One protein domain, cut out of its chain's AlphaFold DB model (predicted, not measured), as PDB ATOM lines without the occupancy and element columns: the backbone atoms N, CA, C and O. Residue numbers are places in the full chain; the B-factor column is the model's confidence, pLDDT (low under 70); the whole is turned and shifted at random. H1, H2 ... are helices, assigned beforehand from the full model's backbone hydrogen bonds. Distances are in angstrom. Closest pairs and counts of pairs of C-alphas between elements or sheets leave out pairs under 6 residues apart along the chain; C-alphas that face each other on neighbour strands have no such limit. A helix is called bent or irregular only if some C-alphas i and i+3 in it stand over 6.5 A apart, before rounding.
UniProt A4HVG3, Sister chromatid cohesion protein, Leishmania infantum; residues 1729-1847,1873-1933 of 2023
ATOM      1  N   ASP A1729      15.220 -30.244 -23.079       83.55
ATOM      2  CA  ASP A1729      15.440 -29.685 -24.417       83.55
ATOM      3  C   ASP A1729      16.844 -29.048 -24.527       83.55
ATOM      4  O   ASP A1729      17.539 -29.201 -25.538       83.55
ATOM      5  N   ALA A1730      17.316 -28.400 -23.454       82.85
ATOM      6  CA  ALA A1730      18.679 -27.882 -23.332       82.85
ATOM      7  C   ALA A1730      19.740 -28.998 -23.308       82.85
ATOM      8  O   ALA A1730      20.792 -28.851 -23.929       82.85
ATOM      9  N   ALA A1731      19.472 -30.129 -22.646       77.47
ATOM     10  CA  ALA A1731      20.372 -31.284 -22.653       77.47
ATOM     11  C   ALA A1731      20.490 -31.911 -24.057       77.47
ATOM     12  O   ALA A1731      21.600 -32.154 -24.535       77.47
ATOM     13  N   ALA A1732      19.365 -32.088 -24.757       79.65
ATOM     14  CA  ALA A1732      19.344 -32.626 -26.118       79.65
ATOM     15  C   ALA A1732      20.047 -31.700 -27.132       79.65
ATOM     16  O   ALA A1732      20.823 -32.165 -27.971       79.65
ATOM     17  N   THR A1733      19.831 -30.384 -27.040       80.39
ATOM     18  CA  THR A1733      20.511 -29.401 -27.906       80.39
ATOM     19  C   THR A1733      22.002 -29.261 -27.591       80.39
ATOM     20  O   THR A1733      22.794 -29.074 -28.515       80.39
ATOM     21  N   LEU A1734      22.417 -29.431 -26.331       75.85
ATOM     22  CA  LEU A1734      23.830 -29.510 -25.949       75.85
ATOM     23  C   LEU A1734      24.515 -30.759 -26.518       75.85
ATOM     24  O   LEU A1734      25.620 -30.654 -27.047       75.85
ATOM     25  N   ALA A1735      23.862 -31.922 -26.458       73.52
ATOM     26  CA  ALA A1735      24.387 -33.170 -27.018       73.52
ATOM     27  C   ALA A1735      24.557 -33.117 -28.547       73.52
ATOM     28  O   ALA A1735      25.459 -33.749 -29.093       73.52
ATOM     29  N   ALA A1736      23.721 -32.334 -29.232       77.96
ATOM     30  CA  ALA A1736      23.815 -32.090 -30.668       77.96
ATOM     31  C   ALA A1736      24.851 -31.012 -31.062       77.96
ATOM     32  O   ALA A1736      25.072 -30.805 -32.256       77.96
ATOM     33  N   SER A1737      25.476 -30.306 -30.106       76.26
ATOM     34  CA  SER A1737      26.326 -29.141 -30.390       76.26
ATOM     35  C   SER A1737      27.800 -29.339 -30.033       76.26
ATOM     36  O   SER A1737      28.178 -29.523 -28.874       76.26
ATOM     37  N   SER A1738      28.660 -29.198 -31.043       69.68
ATOM     38  CA  SER A1738      30.122 -29.216 -30.907       69.68
ATOM     39  C   SER A1738      30.735 -27.876 -30.477       69.68
ATOM     40  O   SER A1738      31.927 -27.831 -30.179       69.68
ATOM     41  N   SER A1739      29.966 -26.780 -30.438       76.06
ATOM     42  CA  SER A1739      30.508 -25.453 -30.113       76.06
ATOM     43  C   SER A1739      30.479 -25.159 -28.605       76.06
ATOM     44  O   SER A1739      29.413 -25.262 -27.991       76.06
ATOM     45  N   PRO A1740      31.584 -24.683 -27.995       67.28
ATOM     46  CA  PRO A1740      31.583 -24.221 -26.606       67.28
ATOM     47  C   PRO A1740      30.805 -22.906 -26.415       67.28
ATOM     48  O   PRO A1740      30.356 -22.602 -25.313       67.28
ATOM     49  N   SER A1741      30.582 -22.114 -27.475       71.59
ATOM     50  CA  SER A1741      29.834 -20.851 -27.360       71.59
ATOM     51  C   SER A1741      28.340 -21.052 -27.081       71.59
ATOM     52  O   SER A1741      27.716 -20.187 -26.466       71.59
ATOM     53  N   VAL A1742      27.776 -22.197 -27.485       79.58
ATOM     54  CA  VAL A1742      26.342 -22.509 -27.347       79.58
ATOM     55  C   VAL A1742      25.937 -22.686 -25.885       79.58
ATOM     56  O   VAL A1742      24.816 -22.330 -25.531       79.58
ATOM     57  N   VAL A1743      26.856 -23.131 -25.017       82.04
ATOM     58  CA  VAL A1743      26.604 -23.349 -23.581       82.04
ATOM     59  C   VAL A1743      25.967 -22.122 -22.929       82.04
ATOM     60  O   VAL A1743      24.990 -22.249 -22.199       82.04
ATOM     61  N   PHE A1744      26.441 -20.918 -23.258       84.49
ATOM     62  CA  PHE A1744      25.944 -19.671 -22.671       84.49
ATOM     63  C   PHE A1744      24.539 -19.247 -23.141       84.49
ATOM     64  O   PHE A1744      24.020 -18.260 -22.622       84.49
ATOM     65  N   GLY A1745      23.921 -19.946 -24.100       83.15
ATOM     66  CA  GLY A1745      22.528 -19.737 -24.517       83.15
ATOM     67  C   GLY A1745      21.538 -20.778 -23.973       83.15
ATOM     68  O   GLY A1745      20.330 -20.613 -24.143       83.15
ATOM     69  N   LEU A1746      22.015 -21.851 -23.331       84.80
ATOM     70  CA  LEU A1746      21.185 -22.988 -22.912       84.80
ATOM     71  C   LEU A1746      20.382 -22.721 -21.637       84.80
ATOM     72  O   LEU A1746      20.875 -22.123 -20.681       84.80
ATOM     73  N   PHE A1747      19.168 -23.265 -21.569       87.52
ATOM     74  CA  PHE A1747      18.356 -23.203 -20.357       87.52
ATOM     75  C   PHE A1747      18.861 -24.204 -19.303       87.52
ATOM     76  O   PHE A1747      18.456 -25.365 -19.284       87.52
ATOM     77  N   HIS A1748      19.761 -23.766 -18.416       88.21
ATOM     78  CA  HIS A1748      20.343 -24.627 -17.380       88.21
ATOM     79  C   HIS A1748      20.326 -23.979 -15.977       88.21
ATOM     80  O   HIS A1748      20.680 -22.802 -15.857       88.21
ATOM     81  N   PRO A1749      20.000 -24.718 -14.891       88.60
ATOM     82  CA  PRO A1749      19.947 -24.187 -13.520       88.60
ATOM     83  C   PRO A1749      21.216 -23.453 -13.066       88.60
ATOM     84  O   PRO A1749      21.141 -22.388 -12.458       88.60
ATOM     85  N   TYR A1750      22.402 -23.968 -13.404       89.57
ATOM     86  CA  TYR A1750      23.656 -23.313 -13.008       89.57
ATOM     87  C   TYR A1750      23.873 -21.977 -13.741       89.57
ATOM     88  O   TYR A1750      24.437 -21.052 -13.159       89.57
ATOM     89  N   LEU A1751      23.372 -21.830 -14.975       91.58
ATOM     90  CA  LEU A1751      23.415 -20.561 -15.712       91.58
ATOM     91  C   LEU A1751      22.444 -19.536 -15.118       91.58
ATOM     92  O   LEU A1751      22.782 -18.357 -15.071       91.58
ATOM     93  N   PHE A1752      21.299 -19.973 -14.581       94.25
ATOM     94  CA  PHE A1752      20.399 -19.113 -13.807       94.25
ATOM     95  C   PHE A1752      21.069 -18.587 -12.523       94.25
ATOM     96  O   PHE A1752      21.027 -17.384 -12.264       94.25
ATOM     97  N   LEU A1753      21.774 -19.436 -11.762       95.03
ATOM     98  CA  LEU A1753      22.561 -18.982 -10.603       95.03
ATOM     99  C   LEU A1753      23.684 -18.010 -11.005       95.03
ATOM    100  O   LEU A1753      23.891 -16.987 -10.349       95.03
ATOM    101  N   CYS A1754      24.393 -18.286 -12.102       94.13
ATOM    102  CA  CYS A1754      25.439 -17.401 -12.616       94.13
ATOM    103  C   CYS A1754      24.871 -16.040 -13.072       94.13
ATOM    104  O   CYS A1754      25.430 -14.999 -12.726       94.13
ATOM    105  N   HIS A1755      23.722 -16.029 -13.758       93.95
ATOM    106  CA  HIS A1755      22.979 -14.817 -14.122       93.95
ATOM    107  C   HIS A1755      22.588 -14.007 -12.875       93.95
ATOM    108  O   HIS A1755      22.901 -12.821 -12.793       93.95
ATOM    109  N   LEU A1756      21.990 -14.650 -11.861       94.94
ATOM    110  CA  LEU A1756      21.665 -14.006 -10.579       94.94
ATOM    111  C   LEU A1756      22.903 -13.412  -9.888       94.94
ATOM    112  O   LEU A1756      22.812 -12.347  -9.283       94.94
ATOM    113  N   THR A1757      24.058 -14.073  -9.985       95.07
ATOM    114  CA  THR A1757      25.321 -13.608  -9.380       95.07
ATOM    115  C   THR A1757      25.760 -12.277  -9.988       95.07
ATOM    116  O   THR A1757      26.037 -11.321  -9.262       95.07
ATOM    117  N   LEU A1758      25.768 -12.189 -11.321       92.85
ATOM    118  CA  LEU A1758      26.118 -10.966 -12.047       92.85
ATOM    119  C   LEU A1758      25.058  -9.872 -11.846       92.85
ATOM    120  O   LEU A1758      25.410  -8.716 -11.597       92.85
ATOM    121  N   ALA A1759      23.773 -10.236 -11.861       92.29
ATOM    122  CA  ALA A1759      22.663  -9.314 -11.639       92.29
ATOM    123  C   ALA A1759      22.656  -8.709 -10.222       92.29
ATOM    124  O   ALA A1759      22.285  -7.545 -10.081       92.29
ATOM    125  N   LEU A1760      23.069  -9.459  -9.189       93.98
ATOM    126  CA  LEU A1760      23.204  -8.969  -7.808       93.98
ATOM    127  C   LEU A1760      24.453  -8.096  -7.621       93.98
ATOM    128  O   LEU A1760      24.376  -7.064  -6.956       93.98
ATOM    129  N   ALA A1761      25.589  -8.467  -8.223       89.55
ATOM    130  CA  ALA A1761      26.821  -7.674  -8.151       89.55
ATOM    131  C   ALA A1761      26.675  -6.296  -8.820       89.55
ATOM    132  O   ALA A1761      27.212  -5.298  -8.340       89.55
ATOM    133  N   THR A1762      25.925  -6.220  -9.920       88.26
ATOM    134  CA  THR A1762      25.752  -4.996 -10.723       88.26
ATOM    135  C   THR A1762      24.554  -4.131 -10.301       88.26
ATOM    136  O   THR A1762      24.235  -3.154 -10.980       88.26
ATOM    137  N   LEU A1763      23.902  -4.415  -9.164       88.49
ATOM    138  CA  LEU A1763      22.874  -3.521  -8.610       88.49
ATOM    139  C   LEU A1763      23.465  -2.141  -8.235       88.49
ATOM    140  O   LEU A1763      24.600  -2.070  -7.753       88.49
ATOM    141  N   PRO A1764      22.717  -1.037  -8.425       83.81
ATOM    142  CA  PRO A1764      23.113   0.297  -7.977       83.81
ATOM    143  C   PRO A1764      22.703   0.513  -6.508       83.81
ATOM    144  O   PRO A1764      21.592   0.953  -6.219       83.81
ATOM    145  N   PHE A1765      23.579   0.170  -5.560       83.21
ATOM    146  CA  PHE A1765      23.288   0.288  -4.125       83.21
ATOM    147  C   PHE A1765      23.299   1.759  -3.658       83.21
ATOM    148  O   PHE A1765      24.357   2.384  -3.687       83.21
ATOM    149  N   PRO A1766      22.173   2.325  -3.172       76.38
ATOM    150  CA  PRO A1766      22.123   3.729  -2.754       76.38
ATOM    151  C   PRO A1766      22.679   3.969  -1.340       76.38
ATOM    152  O   PRO A1766      22.908   5.116  -0.960       76.38
ATOM    153  N   HIS A1767      22.847   2.915  -0.532       77.25
ATOM    154  CA  HIS A1767      23.274   3.000   0.868       77.25
ATOM    155  C   HIS A1767      24.226   1.850   1.227       77.25
ATOM    156  O   HIS A1767      24.019   0.713   0.797       77.25
ATOM    157  N   GLU A1768      25.196   2.111   2.111       79.22
ATOM    158  CA  GLU A1768      26.124   1.098   2.649       79.22
ATOM    159  C   GLU A1768      25.387  -0.092   3.284       79.22
ATOM    160  O   GLU A1768      25.771  -1.245   3.099       79.22
ATOM    161  N   SER A1769      24.271   0.172   3.972       82.27
ATOM    162  CA  SER A1769      23.468  -0.863   4.628       82.27
ATOM    163  C   SER A1769      22.948  -1.945   3.689       82.27
ATOM    164  O   SER A1769      22.737  -3.074   4.123       82.27
ATOM    165  N   ASP A1770      22.726  -1.602   2.425       87.28
ATOM    166  CA  ASP A1770      22.074  -2.480   1.463       87.28
ATOM    167  C   ASP A1770      23.126  -3.442   0.864       87.28
ATOM    168  O   ASP A1770      22.854  -4.628   0.668       87.28
ATOM    169  N   VAL A1771      24.374  -2.966   0.712       87.09
ATOM    170  CA  VAL A1771      25.561  -3.802   0.447       87.09
ATOM    171  C   VAL A1771      25.849  -4.715   1.643       87.09
ATOM    172  O   VAL A1771      26.038  -5.918   1.468       87.09
ATOM    173  N   LEU A1772      25.843  -4.177   2.869       85.30
ATOM    174  CA  LEU A1772      26.091  -4.950   4.094       85.30
ATOM    175  C   LEU A1772      25.046  -6.056   4.308       85.30
ATOM    176  O   LEU A1772      25.412  -7.167   4.693       85.30
ATOM    177  N   HIS A1773      23.769  -5.797   4.004       89.96
ATOM    178  CA  HIS A1773      22.715  -6.816   4.037       89.96
ATOM    179  C   HIS A1773      22.961  -7.923   3.005       89.96
ATOM    180  O   HIS A1773      22.921  -9.097   3.369       89.96
ATOM    181  N   LEU A1774      23.313  -7.595   1.755       92.35
ATOM    182  CA  LEU A1774      23.672  -8.605   0.748       92.35
ATOM    183  C   LEU A1774      24.904  -9.434   1.167       92.35
ATOM    184  O   LEU A1774      24.866 -10.663   1.095       92.35
ATOM    185  N   LEU A1775      25.960  -8.793   1.677       90.36
ATOM    186  CA  LEU A1775      27.158  -9.469   2.198       90.36
ATOM    187  C   LEU A1775      26.848 -10.391   3.392       90.36
ATOM    188  O   LEU A1775      27.501 -11.429   3.551       90.36
ATOM    189  N   GLN A1776      25.857 -10.033   4.214       88.73
ATOM    190  CA  GLN A1776      25.360 -10.855   5.314       88.73
ATOM    191  C   GLN A1776      24.522 -12.039   4.808       88.73
ATOM    192  O   GLN A1776      24.782 -13.162   5.232       88.73
ATOM    193  N   GLN A1777      23.583 -11.833   3.873       91.97
ATOM    194  CA  GLN A1777      22.787 -12.924   3.289       91.97
ATOM    195  C   GLN A1777      23.667 -13.935   2.536       91.97
ATOM    196  O   GLN A1777      23.465 -15.141   2.678       91.97
ATOM    197  N   ALA A1778      24.675 -13.468   1.790       91.77
ATOM    198  CA  ALA A1778      25.631 -14.336   1.100       91.77
ATOM    199  C   ALA A1778      26.451 -15.187   2.086       91.77
ATOM    200  O   ALA A1778      26.580 -16.394   1.890       91.77
ATOM    201  N   ARG A1779      26.929 -14.594   3.194       88.94
ATOM    202  CA  ARG A1779      27.597 -15.343   4.274       88.94
ATOM    203  C   ARG A1779      26.653 -16.344   4.936       88.94
ATOM    204  O   ARG A1779      27.055 -17.474   5.146       88.94
ATOM    205  N   THR A1780      25.395 -15.978   5.196       88.43
ATOM    206  CA  THR A1780      24.395 -16.907   5.756       88.43
ATOM    207  C   THR A1780      24.150 -18.112   4.840       88.43
ATOM    208  O   THR A1780      24.108 -19.233   5.330       88.43
ATOM    209  N   GLY A1781      24.048 -17.915   3.521       88.26
ATOM    210  CA  GLY A1781      23.914 -19.026   2.568       88.26
ATOM    211  C   GLY A1781      25.146 -19.942   2.526       88.26
ATOM    212  O   GLY A1781      24.999 -21.164   2.484       88.26
ATOM    213  N   LEU A1782      26.349 -19.363   2.596       90.02
ATOM    214  CA  LEU A1782      27.607 -20.115   2.650       90.02
ATOM    215  C   LEU A1782      27.774 -20.883   3.974       90.02
ATOM    216  O   LEU A1782      28.176 -22.042   3.952       90.02
ATOM    217  N   ASP A1783      27.422 -20.275   5.107       86.84
ATOM    218  CA  ASP A1783      27.548 -20.877   6.443       86.84
ATOM    219  C   ASP A1783      26.553 -22.027   6.671       86.84
ATOM    220  O   ASP A1783      26.852 -22.953   7.420       86.84
ATOM    221  N   LEU A1784      25.379 -21.985   6.027       85.64
ATOM    222  CA  LEU A1784      24.358 -23.034   6.135       85.64
ATOM    223  C   LEU A1784      24.670 -24.274   5.285       85.64
ATOM    224  O   LEU A1784      24.397 -25.386   5.728       85.64
ATOM    225  N   ASN A1785      25.215 -24.094   4.075       86.74
ATOM    226  CA  ASN A1785      25.344 -25.181   3.093       86.74
ATOM    227  C   ASN A1785      26.775 -25.472   2.623       86.74
ATOM    228  O   ASN A1785      27.005 -26.557   2.097       86.74
ATOM    229  N   GLY A1786      27.721 -24.535   2.741       88.00
ATOM    230  CA  GLY A1786      29.025 -24.624   2.074       88.00
ATOM    231  C   GLY A1786      29.832 -25.849   2.498       88.00
ATOM    232  O   GLY A1786      30.251 -26.626   1.644       88.00
ATOM    233  N   GLN A1787      29.979 -26.062   3.809       90.22
ATOM    234  CA  GLN A1787      30.683 -27.230   4.344       90.22
ATOM    235  C   GLN A1787      29.970 -28.538   3.964       90.22
ATOM    236  O   GLN A1787      30.584 -29.414   3.371       90.22
ATOM    237  N   ALA A1788      28.654 -28.623   4.185       88.70
ATOM    238  CA  ALA A1788      27.866 -29.815   3.860       88.70
ATOM    239  C   ALA A1788      27.870 -30.165   2.356       88.70
ATOM    240  O   ALA A1788      27.728 -31.332   1.996       88.70
ATOM    241  N   ALA A1789      28.030 -29.176   1.471       89.43
ATOM    242  CA  ALA A1789      28.193 -29.394   0.037       89.43
ATOM    243  C   ALA A1789      29.612 -29.862  -0.336       89.43
ATOM    244  O   ALA A1789      29.747 -30.692  -1.231       89.43
ATOM    245  N   LEU A1790      30.653 -29.377   0.356       89.66
ATOM    246  CA  LEU A1790      32.033 -29.846   0.183       89.66
ATOM    247  C   LEU A1790      32.211 -31.285   0.684       89.66
ATOM    248  O   LEU A1790      32.775 -32.113  -0.031       89.66
ATOM    249  N   ASP A1791      31.696 -31.586   1.876       87.82
ATOM    250  CA  ASP A1791      31.736 -32.925   2.471       87.82
ATOM    251  C   ASP A1791      31.014 -33.928   1.555       87.82
ATOM    252  O   ASP A1791      31.577 -34.953   1.184       87.82
ATOM    253  N   TRP A1792      29.816 -33.574   1.069       88.32
ATOM    254  CA  TRP A1792      29.054 -34.407   0.133       88.32
ATOM    255  C   TRP A1792      29.754 -34.633  -1.217       88.32
ATOM    256  O   TRP A1792      29.639 -35.724  -1.775       88.32
ATOM    257  N   LEU A1793      30.465 -33.632  -1.756       85.63
ATOM    258  CA  LEU A1793      31.255 -33.815  -2.980       85.63
ATOM    259  C   LEU A1793      32.359 -34.855  -2.749       85.63
ATOM    260  O   LEU A1793      32.454 -35.811  -3.514       85.63
ATOM    261  N   ARG A1794      33.120 -34.721  -1.655       83.05
ATOM    262  CA  ARG A1794      34.198 -35.650  -1.273       83.05
ATOM    263  C   ARG A1794      33.688 -37.070  -1.023       83.05
ATOM    264  O   ARG A1794      34.236 -38.021  -1.573       83.05
ATOM    265  N   ASP A1795      32.587 -37.222  -0.290       78.09
ATOM    266  CA  ASP A1795      31.942 -38.521  -0.041       78.09
ATOM    267  C   ASP A1795      31.450 -39.206  -1.334       78.09
ATOM    268  O   ASP A1795      31.226 -40.422  -1.359       78.09
ATOM    269  N   LYS A1796      31.266 -38.447  -2.424       69.20
ATOM    270  CA  LYS A1796      30.862 -38.952  -3.745       69.20
ATOM    271  C   LYS A1796      31.999 -39.106  -4.756       69.20
ATOM    272  O   LYS A1796      31.755 -39.720  -5.790       69.20
ATOM    273  N   GLU A1797      33.225 -38.700  -4.429       58.79
ATOM    274  CA  GLU A1797      34.442 -39.070  -5.176       58.79
ATOM    275  C   GLU A1797      34.845 -40.554  -4.936       58.79
ATOM    276  O   GLU A1797      35.712 -41.084  -5.626       58.79
ATOM    277  N   ALA A1798      34.205 -41.252  -3.982       44.86
ATOM    278  CA  ALA A1798      34.567 -42.605  -3.529       44.86
ATOM    279  C   ALA A1798      33.734 -43.819  -4.045       44.86
ATOM    280  O   ALA A1798      34.324 -44.895  -4.176       44.86
ATOM    281  N   PRO A1799      32.401 -43.758  -4.301       50.23
ATOM    282  CA  PRO A1799      31.598 -44.964  -4.577       50.23
ATOM    283  C   PRO A1799      31.410 -45.299  -6.070       50.23
ATOM    284  O   PRO A1799      31.232 -44.426  -6.924       50.23
ATOM    285  N   THR A1800      31.343 -46.597  -6.383       52.02
ATOM    286  CA  THR A1800      31.147 -47.136  -7.746       52.02
ATOM    287  C   THR A1800      29.708 -47.543  -8.096       52.02
ATOM    288  O   THR A1800      29.458 -47.914  -9.241       52.02
ATOM    289  N   GLU A1801      28.749 -47.463  -7.167       52.65
ATOM    290  CA  GLU A1801      27.355 -47.871  -7.415       52.65
ATOM    291  C   GLU A1801      26.483 -46.757  -8.036       52.65
ATOM    292  O   GLU A1801      26.620 -45.583  -7.671       52.65
ATOM    293  N   PRO A1802      25.546 -47.094  -8.948       55.70
ATOM    294  CA  PRO A1802      24.612 -46.128  -9.520       55.70
ATOM    295  C   PRO A1802      23.567 -45.670  -8.476       55.70
ATOM    296  O   PRO A1802      22.984 -46.509  -7.786       55.70
ATOM    297  N   PRO A1803      23.280 -44.358  -8.362       58.71
ATOM    298  CA  PRO A1803      22.353 -43.823  -7.362       58.71
ATOM    299  C   PRO A1803      20.904 -44.274  -7.594       58.71
ATOM    300  O   PRO A1803      20.456 -44.395  -8.738       58.71
ATOM    301  N   SER A1804      20.126 -44.443  -6.518       58.42
ATOM    302  CA  SER A1804      18.689 -44.698  -6.653       58.42
ATOM    303  C   SER A1804      17.955 -43.471  -7.213       58.42
ATOM    304  O   SER A1804      18.452 -42.341  -7.197       58.42
ATOM    305  N   ARG A1805      16.711 -43.659  -7.669       54.22
ATOM    306  CA  ARG A1805      15.900 -42.559  -8.223       54.22
ATOM    307  C   ARG A1805      15.580 -41.457  -7.196       54.22
ATOM    308  O   ARG A1805      15.275 -40.339  -7.604       54.22
ATOM    309  N   ALA A1806      15.664 -41.751  -5.896       59.54
ATOM    310  CA  ALA A1806      15.580 -40.749  -4.833       59.54
ATOM    311  C   ALA A1806      16.922 -40.015  -4.643       59.54
ATOM    312  O   ALA A1806      16.952 -38.788  -4.572       59.54
ATOM    313  N   ASP A1807      18.039 -40.747  -4.653       67.01
ATOM    314  CA  ASP A1807      19.382 -40.165  -4.533       67.01
ATOM    315  C   ASP A1807      19.720 -39.246  -5.711       67.01
ATOM    316  O   ASP A1807      20.433 -38.261  -5.539       67.01
ATOM    317  N   ALA A1808      19.188 -39.522  -6.905       68.82
ATOM    318  CA  ALA A1808      19.380 -38.686  -8.088       68.82
ATOM    319  C   ALA A1808      18.846 -37.250  -7.901       68.82
ATOM    320  O   ALA A1808      19.515 -36.292  -8.293       68.82
ATOM    321  N   SER A1809      17.679 -37.072  -7.265       71.50
ATOM    322  CA  SER A1809      17.130 -35.730  -7.008       71.50
ATOM    323  C   SER A1809      17.850 -35.029  -5.853       71.50
ATOM    324  O   SER A1809      18.132 -33.833  -5.948       71.50
ATOM    325  N   ALA A1810      18.242 -35.766  -4.808       77.82
ATOM    326  CA  ALA A1810      19.096 -35.246  -3.740       77.82
ATOM    327  C   ALA A1810      20.476 -34.803  -4.273       77.82
ATOM    328  O   ALA A1810      20.952 -33.723  -3.932       77.82
ATOM    329  N   SER A1811      21.077 -35.587  -5.171       79.89
ATOM    330  CA  SER A1811      22.347 -35.288  -5.841       79.89
ATOM    331  C   SER A1811      22.267 -34.011  -6.678       79.89
ATOM    332  O   SER A1811      23.121 -33.134  -6.548       79.89
ATOM    333  N   ALA A1812      21.203 -33.836  -7.470       80.62
ATOM    334  CA  ALA A1812      20.979 -32.603  -8.228       80.62
ATOM    335  C   ALA A1812      20.860 -31.361  -7.318       80.62
ATOM    336  O   ALA A1812      21.409 -30.306  -7.641       80.62
ATOM    337  N   LEU A1813      20.205 -31.487  -6.157       86.21
ATOM    338  CA  LEU A1813      20.098 -30.405  -5.170       86.21
ATOM    339  C   LEU A1813      21.437 -30.103  -4.478       86.21
ATOM    340  O   LEU A1813      21.762 -28.934  -4.276       86.21
ATOM    341  N   MET A1814      22.246 -31.114  -4.156       87.23
ATOM    342  CA  MET A1814      23.575 -30.895  -3.567       87.23
ATOM    343  C   MET A1814      24.562 -30.289  -4.577       87.23
ATOM    344  O   MET A1814      25.283 -29.355  -4.230       87.23
ATOM    345  N   ARG A1815      24.514 -30.707  -5.850       86.82
ATOM    346  CA  ARG A1815      25.244 -30.064  -6.960       86.82
ATOM    347  C   ARG A1815      24.842 -28.594  -7.132       86.82
ATOM    348  O   ARG A1815      25.713 -27.730  -7.210       86.82
ATOM    349  N   TRP A1816      23.538 -28.289  -7.104       90.41
ATOM    350  CA  TRP A1816      23.031 -26.909  -7.095       90.41
ATOM    351  C   TRP A1816      23.605 -26.110  -5.915       90.41
ATOM    352  O   TRP A1816      24.105 -25.003  -6.113       90.41
ATOM    353  N   LYS A1817      23.575 -26.663  -4.694       90.41
ATOM    354  CA  LYS A1817      24.111 -26.008  -3.485       90.41
ATOM    355  C   LYS A1817      25.620 -25.767  -3.553       90.41
ATOM    356  O   LYS A1817      26.057 -24.703  -3.127       90.41
ATOM    357  N   ALA A1818      26.401 -26.699  -4.099       90.38
ATOM    358  CA  ALA A1818      27.847 -26.540  -4.264       90.38
ATOM    359  C   ALA A1818      28.189 -25.380  -5.216       90.38
ATOM    360  O   ALA A1818      28.932 -24.469  -4.848       90.38
ATOM    361  N   VAL A1819      27.571 -25.354  -6.404       92.33
ATOM    362  CA  VAL A1819      27.717 -24.245  -7.365       92.33
ATOM    363  C   VAL A1819      27.224 -22.929  -6.750       92.33
ATOM    364  O   VAL A1819      27.882 -21.896  -6.872       92.33
ATOM    365  N   GLY A1820      26.101 -22.968  -6.027       93.15
ATOM    366  CA  GLY A1820      25.555 -21.822  -5.305       93.15
ATOM    367  C   GLY A1820      26.513 -21.255  -4.252       93.15
ATOM    368  O   GLY A1820      26.696 -20.042  -4.191       93.15
ATOM    369  N   ALA A1821      27.172 -22.108  -3.465       93.60
ATOM    370  CA  ALA A1821      28.131 -21.705  -2.437       93.60
ATOM    371  C   ALA A1821      29.364 -20.993  -3.027       93.60
ATOM    372  O   ALA A1821      29.723 -19.908  -2.558       93.60
ATOM    373  N   VAL A1822      29.958 -21.538  -4.097       94.00
ATOM    374  CA  VAL A1822      31.087 -20.907  -4.813       94.00
ATOM    375  C   VAL A1822      30.685 -19.533  -5.364       94.00
ATOM    376  O   VAL A1822      31.397 -18.545  -5.167       94.00
ATOM    377  N   LEU A1823      29.505 -19.430  -5.984       95.11
ATOM    378  CA  LEU A1823      28.987 -18.169  -6.522       95.11
ATOM    379  C   LEU A1823      28.695 -17.122  -5.431       95.11
ATOM    380  O   LEU A1823      28.999 -15.942  -5.628       95.11
ATOM    381  N   LEU A1824      28.171 -17.524  -4.267       94.91
ATOM    382  CA  LEU A1824      27.971 -16.616  -3.128       94.91
ATOM    383  C   LEU A1824      29.298 -16.079  -2.576       94.91
ATOM    384  O   LEU A1824      29.375 -14.890  -2.252       94.91
ATOM    385  N   HIS A1825      30.351 -16.901  -2.515       92.99
ATOM    386  CA  HIS A1825      31.695 -16.431  -2.165       92.99
ATOM    387  C   HIS A1825      32.254 -15.466  -3.225       92.99
ATOM    388  O   HIS A1825      32.742 -14.391  -2.869       92.99
ATOM    389  N   TYR A1826      32.131 -15.770  -4.524       94.07
ATOM    390  CA  TYR A1826      32.578 -14.867  -5.598       94.07
ATOM    391  C   TYR A1826      31.872 -13.501  -5.542       94.07
ATOM    392  O   TYR A1826      32.536 -12.462  -5.617       94.07
ATOM    393  N   LEU A1827      30.548 -13.489  -5.340       92.28
ATOM    394  CA  LEU A1827      29.746 -12.275  -5.153       92.28
ATOM    395  C   LEU A1827      30.225 -11.461  -3.942       92.28
ATOM    396  O   LEU A1827      30.481 -10.260  -4.053       92.28
ATOM    397  N   ARG A1828      30.388 -12.129  -2.793       90.70
ATOM    398  CA  ARG A1828      30.851 -11.529  -1.536       90.70
ATOM    399  C   ARG A1828      32.247 -10.920  -1.685       90.70
ATOM    400  O   ARG A1828      32.427  -9.745  -1.364       90.70
ATOM    401  N   ARG A1829      33.199 -11.660  -2.259       87.60
ATOM    402  CA  ARG A1829      34.561 -11.190  -2.551       87.60
ATOM    403  C   ARG A1829      34.541  -9.962  -3.465       87.60
ATOM    404  O   ARG A1829      35.112  -8.937  -3.097       87.60
ATOM    405  N   SER A1830      33.824 -10.021  -4.591       88.15
ATOM    406  CA  SER A1830      33.706  -8.901  -5.539       88.15
ATOM    407  C   SER A1830      33.187  -7.624  -4.870       88.15
ATOM    408  O   SER A1830      33.802  -6.567  -5.006       88.15
ATOM    409  N   LEU A1831      32.098  -7.720  -4.101       86.89
ATOM    410  CA  LEU A1831      31.489  -6.570  -3.427       86.89
ATOM    411  C   LEU A1831      32.369  -6.008  -2.298       86.89
ATOM    412  O   LEU A1831      32.450  -4.789  -2.151       86.89
ATOM    413  N   THR A1832      33.078  -6.851  -1.534       84.72
ATOM    414  CA  THR A1832      34.038  -6.348  -0.528       84.72
ATOM    415  C   THR A1832      35.203  -5.582  -1.158       84.72
ATOM    416  O   THR A1832      35.617  -4.561  -0.606       84.72
ATOM    417  N   CYS A1833      35.683  -6.016  -2.329       81.57
ATOM    418  CA  CYS A1833      36.702  -5.297  -3.091       81.57
ATOM    419  C   CYS A1833      36.172  -3.971  -3.655       81.57
ATOM    420  O   CYS A1833      36.831  -2.946  -3.494       81.57
ATOM    421  N   GLU A1834      34.994  -3.979  -4.288       77.17
ATOM    422  CA  GLU A1834      34.429  -2.812  -4.983       77.17
ATOM    423  C   GLU A1834      34.024  -1.670  -4.039       77.17
ATOM    424  O   GLU A1834      34.255  -0.508  -4.362       77.17
ATOM    425  N   TYR A1835      33.475  -1.987  -2.862       75.25
ATOM    426  CA  TYR A1835      33.066  -0.989  -1.861       75.25
ATOM    427  C   TYR A1835      34.106  -0.778  -0.747       75.25
ATOM    428  O   TYR A1835      33.811  -0.122   0.250       75.25
ATOM    429  N   HIS A1836      35.311  -1.346  -0.889       72.76
ATOM    430  CA  HIS A1836      36.423  -1.259   0.074       72.76
ATOM    431  C   HIS A1836      36.017  -1.565   1.534       72.76
ATOM    432  O   HIS A1836      36.504  -0.956   2.491       72.76
ATOM    433  N   MET A1837      35.099  -2.520   1.715       70.71
ATOM    434  CA  MET A1837      34.472  -2.813   3.006       70.71
ATOM    435  C   MET A1837      35.463  -3.452   3.980       70.71
ATOM    436  O   MET A1837      35.797  -4.634   3.878       70.71
ATOM    437  N   THR A1838      35.927  -2.667   4.954       65.77
ATOM    438  CA  THR A1838      36.853  -3.151   5.984       65.77
ATOM    439  C   THR A1838      36.214  -4.235   6.857       65.77
ATOM    440  O   THR A1838      35.026  -4.203   7.177       65.77
ATOM    441  N   SER A1839      37.032  -5.159   7.359       61.23
ATOM    442  CA  SER A1839      36.584  -6.169   8.324       61.23
ATOM    443  C   SER A1839      35.981  -5.556   9.604       61.23
ATOM    444  O   SER A1839      35.088  -6.137  10.221       61.23
ATOM    445  N   ALA A1840      36.401  -4.340   9.972       56.39
ATOM    446  CA  ALA A1840      35.887  -3.600  11.120       56.39
ATOM    447  C   ALA A1840      34.460  -3.043  10.926       56.39
ATOM    448  O   ALA A1840      33.699  -3.009  11.898       56.39
ATOM    449  N   THR A1841      34.059  -2.625   9.717       65.56
ATOM    450  CA  THR A1841      32.671  -2.181   9.458       65.56
ATOM    451  C   THR A1841      31.711  -3.371   9.458       65.56
ATOM    452  O   THR A1841      30.670  -3.312  10.118       65.56
ATOM    453  N   LEU A1842      32.119  -4.498   8.864       64.71
ATOM    454  CA  LEU A1842      31.384  -5.769   8.917       64.71
ATOM    455  C   LEU A1842      31.149  -6.248  10.364       64.71
ATOM    456  O   LEU A1842      30.015  -6.558  10.735       64.71
ATOM    457  N   LEU A1843      32.184  -6.237  11.215       63.06
ATOM    458  CA  LEU A1843      32.069  -6.578  12.643       63.06
ATOM    459  C   LEU A1843      31.108  -5.652  13.407       63.06
ATOM    460  O   LEU A1843      30.299  -6.121  14.210       63.06
ATOM    461  N   ARG A1844      31.162  -4.337  13.154       59.52
ATOM    462  CA  ARG A1844      30.258  -3.358  13.791       59.52
ATOM    463  C   ARG A1844      28.793  -3.583  13.410       59.52
ATOM    464  O   ARG A1844      27.929  -3.386  14.262       59.52
ATOM    465  N   HIS A1845      28.510  -4.009  12.178       60.77
ATOM    466  CA  HIS A1845      27.147  -4.332  11.748       60.77
ATOM    467  C   HIS A1845      26.659  -5.668  12.338       60.77
ATOM    468  O   HIS A1845      25.541  -5.742  12.847       60.77
ATOM    469  N   ARG A1846      27.521  -6.702  12.361       61.04
ATOM    470  CA  ARG A1846      27.230  -8.032  12.944       61.04
ATOM    471  C   ARG A1846      26.837  -7.957  14.427       61.04
ATOM    472  O   ARG A1846      25.991  -8.726  14.872       61.04
ATOM    473  N   ASN A1847      27.405  -7.012  15.176       53.66
ATOM    474  CA  ASN A1847      27.248  -6.904  16.631       53.66
ATOM    475  C   ASN A1847      26.067  -6.014  17.097       53.66
ATOM    476  O   ASN A1847      26.085  -5.519  18.224       53.66
ATOM    477  N   SER A1873      34.420  -1.462 -12.957       59.03
ATOM    478  CA  SER A1873      35.318  -1.758 -11.841       59.03
ATOM    479  C   SER A1873      36.012  -3.104 -12.075       59.03
ATOM    480  O   SER A1873      35.373  -4.096 -12.430       59.03
ATOM    481  N   ALA A1874      37.333  -3.167 -11.872       67.99
ATOM    482  CA  ALA A1874      38.102  -4.387 -12.148       67.99
ATOM    483  C   ALA A1874      37.562  -5.612 -11.378       67.99
ATOM    484  O   ALA A1874      37.703  -6.742 -11.834       67.99
ATOM    485  N   ALA A1875      36.877  -5.380 -10.250       73.10
ATOM    486  CA  ALA A1875      36.155  -6.394  -9.492       73.10
ATOM    487  C   ALA A1875      34.985  -7.029 -10.270       73.10
ATOM    488  O   ALA A1875      34.878  -8.254 -10.262       73.10
ATOM    489  N   THR A1876      34.140  -6.255 -10.968       76.90
ATOM    490  CA  THR A1876      33.001  -6.812 -11.731       76.90
ATOM    491  C   THR A1876      33.445  -7.487 -13.030       76.90
ATOM    492  O   THR A1876      32.875  -8.515 -13.408       76.90
ATOM    493  N   VAL A1877      34.513  -6.995 -13.668       80.72
ATOM    494  CA  VAL A1877      35.152  -7.670 -14.814       80.72
ATOM    495  C   VAL A1877      35.732  -9.021 -14.378       80.72
ATOM    496  O   VAL A1877      35.329 -10.057 -14.902       80.72
ATOM    497  N   HIS A1878      36.571  -9.043 -13.337       85.44
ATOM    498  CA  HIS A1878      37.147 -10.272 -12.777       85.44
ATOM    499  C   HIS A1878      36.086 -11.239 -12.210       85.44
ATOM    500  O   HIS A1878      36.248 -12.456 -12.309       85.44
ATOM    501  N   LEU A1879      34.975 -10.737 -11.654       89.05
ATOM    502  CA  LEU A1879      33.822 -11.570 -11.291       89.05
ATOM    503  C   LEU A1879      33.224 -12.244 -12.532       89.05
ATOM    504  O   LEU A1879      32.988 -13.448 -12.510       89.05
ATOM    505  N   THR A1880      33.014 -11.491 -13.612       87.60
ATOM    506  CA  THR A1880      32.473 -12.023 -14.872       87.60
ATOM    507  C   THR A1880      33.406 -13.077 -15.472       87.60
ATOM    508  O   THR A1880      32.944 -14.149 -15.854       87.60
ATOM    509  N   GLU A1881      34.721 -12.846 -15.459       89.16
ATOM    510  CA  GLU A1881      35.727 -13.834 -15.873       89.16
ATOM    511  C   GLU A1881      35.715 -15.099 -15.005       89.16
ATOM    512  O   GLU A1881      35.788 -16.207 -15.540       89.16
ATOM    513  N   ARG A1882      35.603 -14.969 -13.674       90.12
ATOM    514  CA  ARG A1882      35.482 -16.119 -12.759       90.12
ATOM    515  C   ARG A1882      34.193 -16.905 -12.984       90.12
ATOM    516  O   ARG A1882      34.229 -18.131 -12.940       90.12
ATOM    517  N   VAL A1883      33.079 -16.229 -13.252       92.67
ATOM    518  CA  VAL A1883      31.790 -16.870 -13.551       92.67
ATOM    519  C   VAL A1883      31.827 -17.565 -14.921       92.67
ATOM    520  O   VAL A1883      31.428 -18.724 -15.016       92.67
ATOM    521  N   GLU A1884      32.388 -16.940 -15.964       90.62
ATOM    522  CA  GLU A1884      32.614 -17.613 -17.255       90.62
ATOM    523  C   GLU A1884      33.565 -18.819 -17.121       90.62
ATOM    524  O   GLU A1884      33.334 -19.854 -17.749       90.62
ATOM    525  N   ARG A1885      34.612 -18.725 -16.287       90.36
ATOM    526  CA  ARG A1885      35.537 -19.838 -16.004       90.36
ATOM    527  C   ARG A1885      34.844 -20.992 -15.281       90.36
ATOM    528  O   ARG A1885      35.049 -22.135 -15.673       90.36
ATOM    529  N   LEU A1886      34.005 -20.704 -14.286       91.16
ATOM    530  CA  LEU A1886      33.223 -21.714 -13.564       91.16
ATOM    531  C   LEU A1886      32.259 -22.459 -14.503       91.16
ATOM    532  O   LEU A1886      32.141 -23.679 -14.427       91.16
ATOM    533  N   VAL A1887      31.624 -21.753 -15.443       89.24
ATOM    534  CA  VAL A1887      30.771 -22.389 -16.461       89.24
ATOM    535  C   VAL A1887      31.586 -23.286 -17.402       89.24
ATOM    536  O   VAL A1887      31.169 -24.414 -17.642       89.24
ATOM    537  N   ARG A1888      32.768 -22.851 -17.867       87.37
ATOM    538  CA  ARG A1888      33.676 -23.683 -18.692       87.37
ATOM    539  C   ARG A1888      34.257 -24.887 -17.937       87.37
ATOM    540  O   ARG A1888      34.528 -25.912 -18.547       87.37
ATOM    541  N   MET A1889      34.431 -24.782 -16.620       86.66
ATOM    542  CA  MET A1889      34.859 -25.888 -15.751       86.66
ATOM    543  C   MET A1889      33.767 -26.961 -15.612       86.66
ATOM    544  O   MET A1889      34.073 -28.147 -15.608       86.66
ATOM    545  N   LEU A1890      32.496 -26.550 -15.540       85.92
ATOM    546  CA  LEU A1890      31.345 -27.455 -15.409       85.92
ATOM    547  C   LEU A1890      30.796 -27.952 -16.760       85.92
ATOM    548  O   LEU A1890      30.092 -28.958 -16.799       85.92
ATOM    549  N   GLU A1891      31.129 -27.286 -17.868       84.39
ATOM    550  CA  GLU A1891      30.728 -27.624 -19.242       84.39
ATOM    551  C   GLU A1891      30.859 -29.124 -19.614       84.39
ATOM    552  O   GLU A1891      29.929 -29.647 -20.238       84.39
ATOM    553  N   PRO A1892      31.914 -29.872 -19.215       76.01
ATOM    554  CA  PRO A1892      31.996 -31.311 -19.475       76.01
ATOM    555  C   PRO A1892      30.915 -32.123 -18.741       76.01
ATOM    556  O   PRO A1892      30.274 -32.980 -19.351       76.01
ATOM    557  N   ALA A1893      30.640 -31.805 -17.471       74.80
ATOM    558  CA  ALA A1893      29.576 -32.438 -16.685       74.80
ATOM    559  C   ALA A1893      28.170 -32.104 -17.223       74.80
ATOM    560  O   ALA A1893      27.259 -32.931 -17.148       74.80
ATOM    561  N   LEU A1894      27.996 -30.922 -17.830       74.12
ATOM    562  CA  LEU A1894      26.762 -30.574 -18.541       74.12
ATOM    563  C   LEU A1894      26.559 -31.460 -19.782       74.12
ATOM    564  O   LEU A1894      25.456 -31.967 -19.986       74.12
ATOM    565  N   ARG A1895      27.609 -31.701 -20.586       71.02
ATOM    566  CA  ARG A1895      27.524 -32.592 -21.764       71.02
ATOM    567  C   ARG A1895      27.295 -34.060 -21.395       71.02
ATOM    568  O   ARG A1895      26.587 -34.757 -22.121       71.02
ATOM    569  N   ALA A1896      27.860 -34.527 -20.281       60.16
ATOM    570  CA  ALA A1896      27.772 -35.924 -19.844       60.16
ATOM    571  C   ALA A1896      26.327 -36.413 -19.606       60.16
ATOM    572  O   ALA A1896      26.034 -37.591 -19.788       60.16
ATOM    573  N   SER A1897      25.396 -35.515 -19.273       56.80
ATOM    574  CA  SER A1897      24.025 -35.869 -18.866       56.80
ATOM    575  C   SER A1897      23.110 -36.410 -19.986       56.80
ATOM    576  O   SER A1897      21.932 -36.649 -19.730       56.80
ATOM    577  N   SER A1898      23.598 -36.578 -21.226       51.30
ATOM    578  CA  SER A1898      22.751 -36.872 -22.399       51.30
ATOM    579  C   SER A1898      23.286 -37.936 -23.378       51.30
ATOM    580  O   SER A1898      22.653 -38.167 -24.411       51.30
ATOM    581  N   THR A1899      24.417 -38.595 -23.110       47.93
ATOM    582  CA  THR A1899      24.980 -39.636 -23.998       47.93
ATOM    583  C   THR A1899      25.123 -40.976 -23.276       47.93
ATOM    584  O   THR A1899      25.229 -41.027 -22.055       47.93
ATOM    585  N   ALA A1900      25.074 -42.089 -24.019       50.26
ATOM    586  CA  ALA A1900      24.909 -43.424 -23.425       50.26
ATOM    587  C   ALA A1900      26.106 -43.904 -22.576       50.26
ATOM    588  O   ALA A1900      25.908 -44.685 -21.651       50.26
ATOM    589  N   HIS A1901      27.320 -43.424 -22.870       48.08
ATOM    590  CA  HIS A1901      28.519 -43.627 -22.052       48.08
ATOM    591  C   HIS A1901      29.459 -42.411 -22.162       48.08
ATOM    592  O   HIS A1901      30.289 -42.358 -23.074       48.08
ATOM    593  N   PRO A1902      29.370 -41.435 -21.244       53.22
ATOM    594  CA  PRO A1902      30.479 -40.540 -20.933       53.22
ATOM    595  C   PRO A1902      31.559 -41.332 -20.179       53.22
ATOM    596  O   PRO A1902      31.237 -42.267 -19.441       53.22
ATOM    597  N   SER A1903      32.832 -40.949 -20.292       58.30
ATOM    598  CA  SER A1903      33.831 -41.393 -19.314       58.30
ATOM    599  C   SER A1903      33.531 -40.720 -17.972       58.30
ATOM    600  O   SER A1903      33.539 -39.491 -17.873       58.30
ATOM    601  N   LYS A1904      33.243 -41.539 -16.949       65.93
ATOM    602  CA  LYS A1904      32.909 -41.110 -15.575       65.93
ATOM    603  C   LYS A1904      33.949 -40.104 -15.059       65.93
ATOM    604  O   LYS A1904      33.590 -39.036 -14.574       65.93
ATOM    605  N   ASP A1905      35.211 -40.396 -15.359       70.23
ATOM    606  CA  ASP A1905      36.429 -39.630 -15.110       70.23
ATOM    607  C   ASP A1905      36.318 -38.135 -15.486       70.23
ATOM    608  O   ASP A1905      36.861 -37.282 -14.788       70.23
ATOM    609  N   ILE A1906      35.622 -37.790 -16.580       72.67
ATOM    610  CA  ILE A1906      35.492 -36.396 -17.053       72.67
ATOM    611  C   ILE A1906      34.414 -35.636 -16.271       72.67
ATOM    612  O   ILE A1906      34.574 -34.442 -16.007       72.67
ATOM    613  N   GLU A1907      33.327 -36.305 -15.879       75.06
ATOM    614  CA  GLU A1907      32.336 -35.698 -14.986       75.06
ATOM    615  C   GLU A1907      32.923 -35.541 -13.572       75.06
ATOM    616  O   GLU A1907      32.785 -34.485 -12.954       75.06
ATOM    617  N   GLU A1908      33.639 -36.555 -13.087       77.25
ATOM    618  CA  GLU A1908      34.314 -36.542 -11.786       77.25
ATOM    619  C   GLU A1908      35.400 -35.467 -11.711       77.25
ATOM    620  O   GLU A1908      35.413 -34.702 -10.751       77.25
ATOM    621  N   ALA A1909      36.232 -35.303 -12.745       82.05
ATOM    622  CA  ALA A1909      37.221 -34.225 -12.798       82.05
ATOM    623  C   ALA A1909      36.588 -32.821 -12.720       82.05
ATOM    624  O   ALA A1909      37.152 -31.927 -12.088       82.05
ATOM    625  N   ALA A1910      35.406 -32.616 -13.316       84.39
ATOM    626  CA  ALA A1910      34.688 -31.342 -13.245       84.39
ATOM    627  C   ALA A1910      34.095 -31.075 -11.846       84.39
ATOM    628  O   ALA A1910      34.163 -29.945 -11.355       84.39
ATOM    629  N   TRP A1911      33.558 -32.100 -11.173       86.21
ATOM    630  CA  TRP A1911      33.074 -31.972  -9.790       86.21
ATOM    631  C   TRP A1911      34.211 -31.864  -8.766       86.21
ATOM    632  O   TRP A1911      34.065 -31.125  -7.795       86.21
ATOM    633  N   HIS A1912      35.355 -32.505  -9.009       86.64
ATOM    634  CA  HIS A1912      36.561 -32.371  -8.191       86.64
ATOM    635  C   HIS A1912      37.190 -30.973  -8.329       86.64
ATOM    636  O   HIS A1912      37.557 -30.339  -7.343       86.64
ATOM    637  N   ALA A1913      37.226 -30.408  -9.542       87.56
ATOM    638  CA  ALA A1913      37.627 -29.012  -9.731       87.56
ATOM    639  C   ALA A1913      36.702 -28.033  -8.970       87.56
ATOM    640  O   ALA A1913      37.178 -27.047  -8.401       87.56
ATOM    641  N   LEU A1914      35.398 -28.335  -8.886       90.26
ATOM    642  CA  LEU A1914      34.455 -27.583  -8.052       90.26
ATOM    643  C   LEU A1914      34.683 -27.807  -6.545       90.26
ATOM    644  O   LEU A1914      34.550 -26.851  -5.782       90.26
ATOM    645  N   SER A1915      35.024 -29.024  -6.100       90.04
ATOM    646  CA  SER A1915      35.302 -29.313  -4.682       90.04
ATOM    647  C   SER A1915      36.555 -28.563  -4.203       90.04
ATOM    648  O   SER A1915      36.528 -27.962  -3.128       90.04
ATOM    649  N   VAL A1916      37.584 -28.451  -5.050       90.81
ATOM    650  CA  VAL A1916      38.786 -27.631  -4.807       90.81
ATOM    651  C   VAL A1916      38.482 -26.123  -4.750       90.81
ATOM    652  O   VAL A1916      38.934 -25.452  -3.821       90.81
ATOM    653  N   GLU A1917      37.696 -25.561  -5.679       90.95
ATOM    654  CA  GLU A1917      37.297 -24.135  -5.620       90.95
ATOM    655  C   GLU A1917      36.391 -23.833  -4.406       90.95
ATOM    656  O   GLU A1917      36.490 -22.760  -3.803       90.95
ATOM    657  N   LEU A1918      35.534 -24.776  -3.994       91.09
ATOM    658  CA  LEU A1918      34.692 -24.641  -2.800       91.09
ATOM    659  C   LEU A1918      35.507 -24.730  -1.500       91.09
ATOM    660  O   LEU A1918      35.272 -23.946  -0.579       91.09
ATOM    661  N   GLU A1919      36.499 -25.620  -1.426       91.58
ATOM    662  CA  GLU A1919      37.461 -25.641  -0.320       91.58
ATOM    663  C   GLU A1919      38.257 -24.334  -0.253       91.58
ATOM    664  O   GLU A1919      38.328 -23.718   0.811       91.58
ATOM    665  N   ALA A1920      38.783 -23.848  -1.381       89.87
ATOM    666  CA  ALA A1920      39.495 -22.573  -1.439       89.87
ATOM    667  C   ALA A1920      38.621 -21.399  -0.953       89.87
ATOM    668  O   ALA A1920      39.083 -20.571  -0.163       89.87
ATOM    669  N   ALA A1921      37.344 -21.358  -1.350       88.91
ATOM    670  CA  ALA A1921      36.374 -20.366  -0.888       88.91
ATOM    671  C   ALA A1921      36.146 -20.417   0.638       88.91
ATOM    672  O   ALA A1921      36.186 -19.382   1.311       88.91
ATOM    673  N   LEU A1922      35.941 -21.608   1.207       89.10
ATOM    674  CA  LEU A1922      35.735 -21.792   2.651       89.10
ATOM    675  C   LEU A1922      37.011 -21.503   3.463       89.10
ATOM    676  O   LEU A1922      36.937 -20.944   4.565       89.10
ATOM    677  N   MET A1923      38.186 -21.809   2.911       87.29
ATOM    678  CA  MET A1923      39.486 -21.502   3.512       87.29
ATOM    679  C   MET A1923      39.802 -19.999   3.488       87.29
ATOM    680  O   MET A1923      40.271 -19.465   4.494       87.29
ATOM    681  N   GLU A1924      39.484 -19.271   2.411       83.82
ATOM    682  CA  GLU A1924      39.607 -17.805   2.393       83.82
ATOM    683  C   GLU A1924      38.675 -17.130   3.418       83.82
ATOM    684  O   GLU A1924      39.095 -16.227   4.146       83.82
ATOM    685  N   GLU A1925      37.420 -17.576   3.515       81.39
ATOM    686  CA  GLU A1925      36.418 -16.999   4.425       81.39
ATOM    687  C   GLU A1925      36.708 -17.305   5.901       81.39
ATOM    688  O   GLU A1925      36.558 -16.435   6.766       81.39
ATOM    689  N   SER A1926      37.173 -18.516   6.216       79.43
ATOM    690  CA  SER A1926      37.613 -18.865   7.572       79.43
ATOM    691  C   SER A1926      38.905 -18.134   7.958       79.43
ATOM    692  O   SER A1926      38.981 -17.596   9.065       79.43
ATOM    693  N   ALA A1927      39.873 -17.986   7.047       77.05
ATOM    694  CA  ALA A1927      41.055 -17.148   7.271       77.05
ATOM    695  C   ALA A1927      40.691 -15.666   7.496       77.05
ATOM    696  O   ALA A1927      41.327 -14.986   8.311       77.05
ATOM    697  N   HIS A1928      39.648 -15.161   6.829       68.34
ATOM    698  CA  HIS A1928      39.126 -13.813   7.054       68.34
ATOM    699  C   HIS A1928      38.491 -13.667   8.451       68.34
ATOM    700  O   HIS A1928      38.819 -12.718   9.171       68.34
ATOM    701  N   ASP A1929      37.649 -14.612   8.883       65.91
ATOM    702  CA  ASP A1929      37.060 -14.614  10.235       65.91
ATOM    703  C   ASP A1929      38.120 -14.831  11.344       65.91
ATOM    704  O   ASP A1929      37.984 -14.287  12.443       65.91
ATOM    705  N   ILE A1930      39.219 -15.547  11.071       62.29
ATOM    706  CA  ILE A1930      40.366 -15.670  11.991       62.29
ATOM    707  C   ILE A1930      41.085 -14.321  12.143       62.29
ATOM    708  O   ILE A1930      41.279 -13.861  13.272       62.29
ATOM    709  N   ARG A1931      41.399 -13.632  11.034       59.86
ATOM    710  CA  ARG A1931      41.980 -12.271  11.058       59.86
ATOM    711  C   ARG A1931      41.075 -11.248  11.758       59.86
ATOM    712  O   ARG A1931      41.585 -10.284  12.321       59.86
ATOM    713  N   GLN A1932      39.756 -11.453  11.756       54.16
ATOM    714  CA  GLN A1932      38.798 -10.638  12.517       54.16
ATOM    715  C   GLN A1932      38.833 -10.881  14.034       54.16
ATOM    716  O   GLN A1932      38.506  -9.974  14.798       54.16
ATOM    717  N   ARG A1933      39.193 -12.090  14.486       48.55
ATOM    718  CA  ARG A1933      39.146 -12.478  15.908       48.55
ATOM    719  C   ARG A1933      40.428 -12.188  16.681       48.55
ATOM    720  O   ARG A1933      40.375 -12.122  17.905       48.55
TER     721      ARG A1933
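What this domain is: This is residues 1729 to 1847 and 1873 to 1933 of the 2023 residues of the protein "Sister chromatid cohesion protein" of Leishmania infantum (UniProt A4HVG3). This is an elongated bundle of helices: H5 runs through its middle, with H3 and H7 side by side on one side, the bent H4 on the other, and H8 slanting across H5. Short helices H1 and H2 lie by the last part of H7, H6 lies at the other end near the last residues of H8, and residues 1804 to 1810 stick out. The 180 printed residues include eight named helices, H1 to H8 in order, and no named strand: all helix. The whole is compact, radius of gyration of the C-alphas 17.7 A, and spans 54 by 33 by 23 A.

How they stand to each other: Start at H1, residues 1729 to 1735, which touches residues 1894 to 1895 alone of H7, residues 1874 to 1896; the closest C-alphas, of Ala 1735 and Arg 1895, are 6.1 A apart. H2, residues 1740 to 1745, is close to H1 but not clearly touching, C-alphas 1734 and 1743 being closest at 7.2 A. Next find the bundle, helices side by side: H3, residues 1749 to 1761, H5, residues 1805 to 1834, H7, and H8, residues 1904 to 1933. H3 touches H5 at a shallow tilt of 19 degrees, the same way, closest at C-alphas 1761 and 1827, 6.2 A. H4, residues 1768 to 1796, was assigned as one helix by its hydrogen bonds but is bent, C-alphas 1784 and 1787 being 7.8 A apart; its arms are H4a, to 1784, and H4b, from 1787. H4a touches H5, closest at C-alphas 1778 and 1824, 5.3 A; H4b touches H8, closest at C-alphas 1790 and 1915, 5.9 A. H5 touches H8 at a steep tilt of 44 degrees, closest at C-alphas 1822 and 1918, 5.6 A. H6, residues 1839 to 1846, only just touches H8, with 3 pairs of C-alphas within 8 A, closest at 1839 and 1932, 6.5 A. H7, irregular with C-alphas 1889 and 1892 7.2 A apart, forms a helical hairpin with H8, closest at C-alphas 1893 and 1907, 4.6 A. Every O i to N i+4 pair is within hydrogen-bond range in H1, H3, H4a, H4b, H6 and H8, against 25 of 26 in H5, 17 of 19 in H7 and 0 of 2 in H2, where 1 of 3 O i to N i+3 pairs is.

Where its parts are: Find C-alpha 1729 at (15.440, -29.685, -24.417), where H1 begins. H5 runs 44.0 A from C-alpha 1805 at (15.900, -42.559, -8.223), H7 34.1 A, and H8 43.0 A to C-alpha 1933 at (39.146, -12.478, 15.908).

The domain as a whole: The C-alphas farthest apart, of Arg 1844 and Ala 1900, are 54.9 A apart. Residues 1848 to 1872 are not printed, and C-alphas 1847 and 1873 are 30.0 A apart across this cut; of the links printed whole, none is long. Mean pLDDT of the printed part is 79.4; among the low stretches are residues 1796 to 1808, 1838 to 1847 and 1896 to 1904.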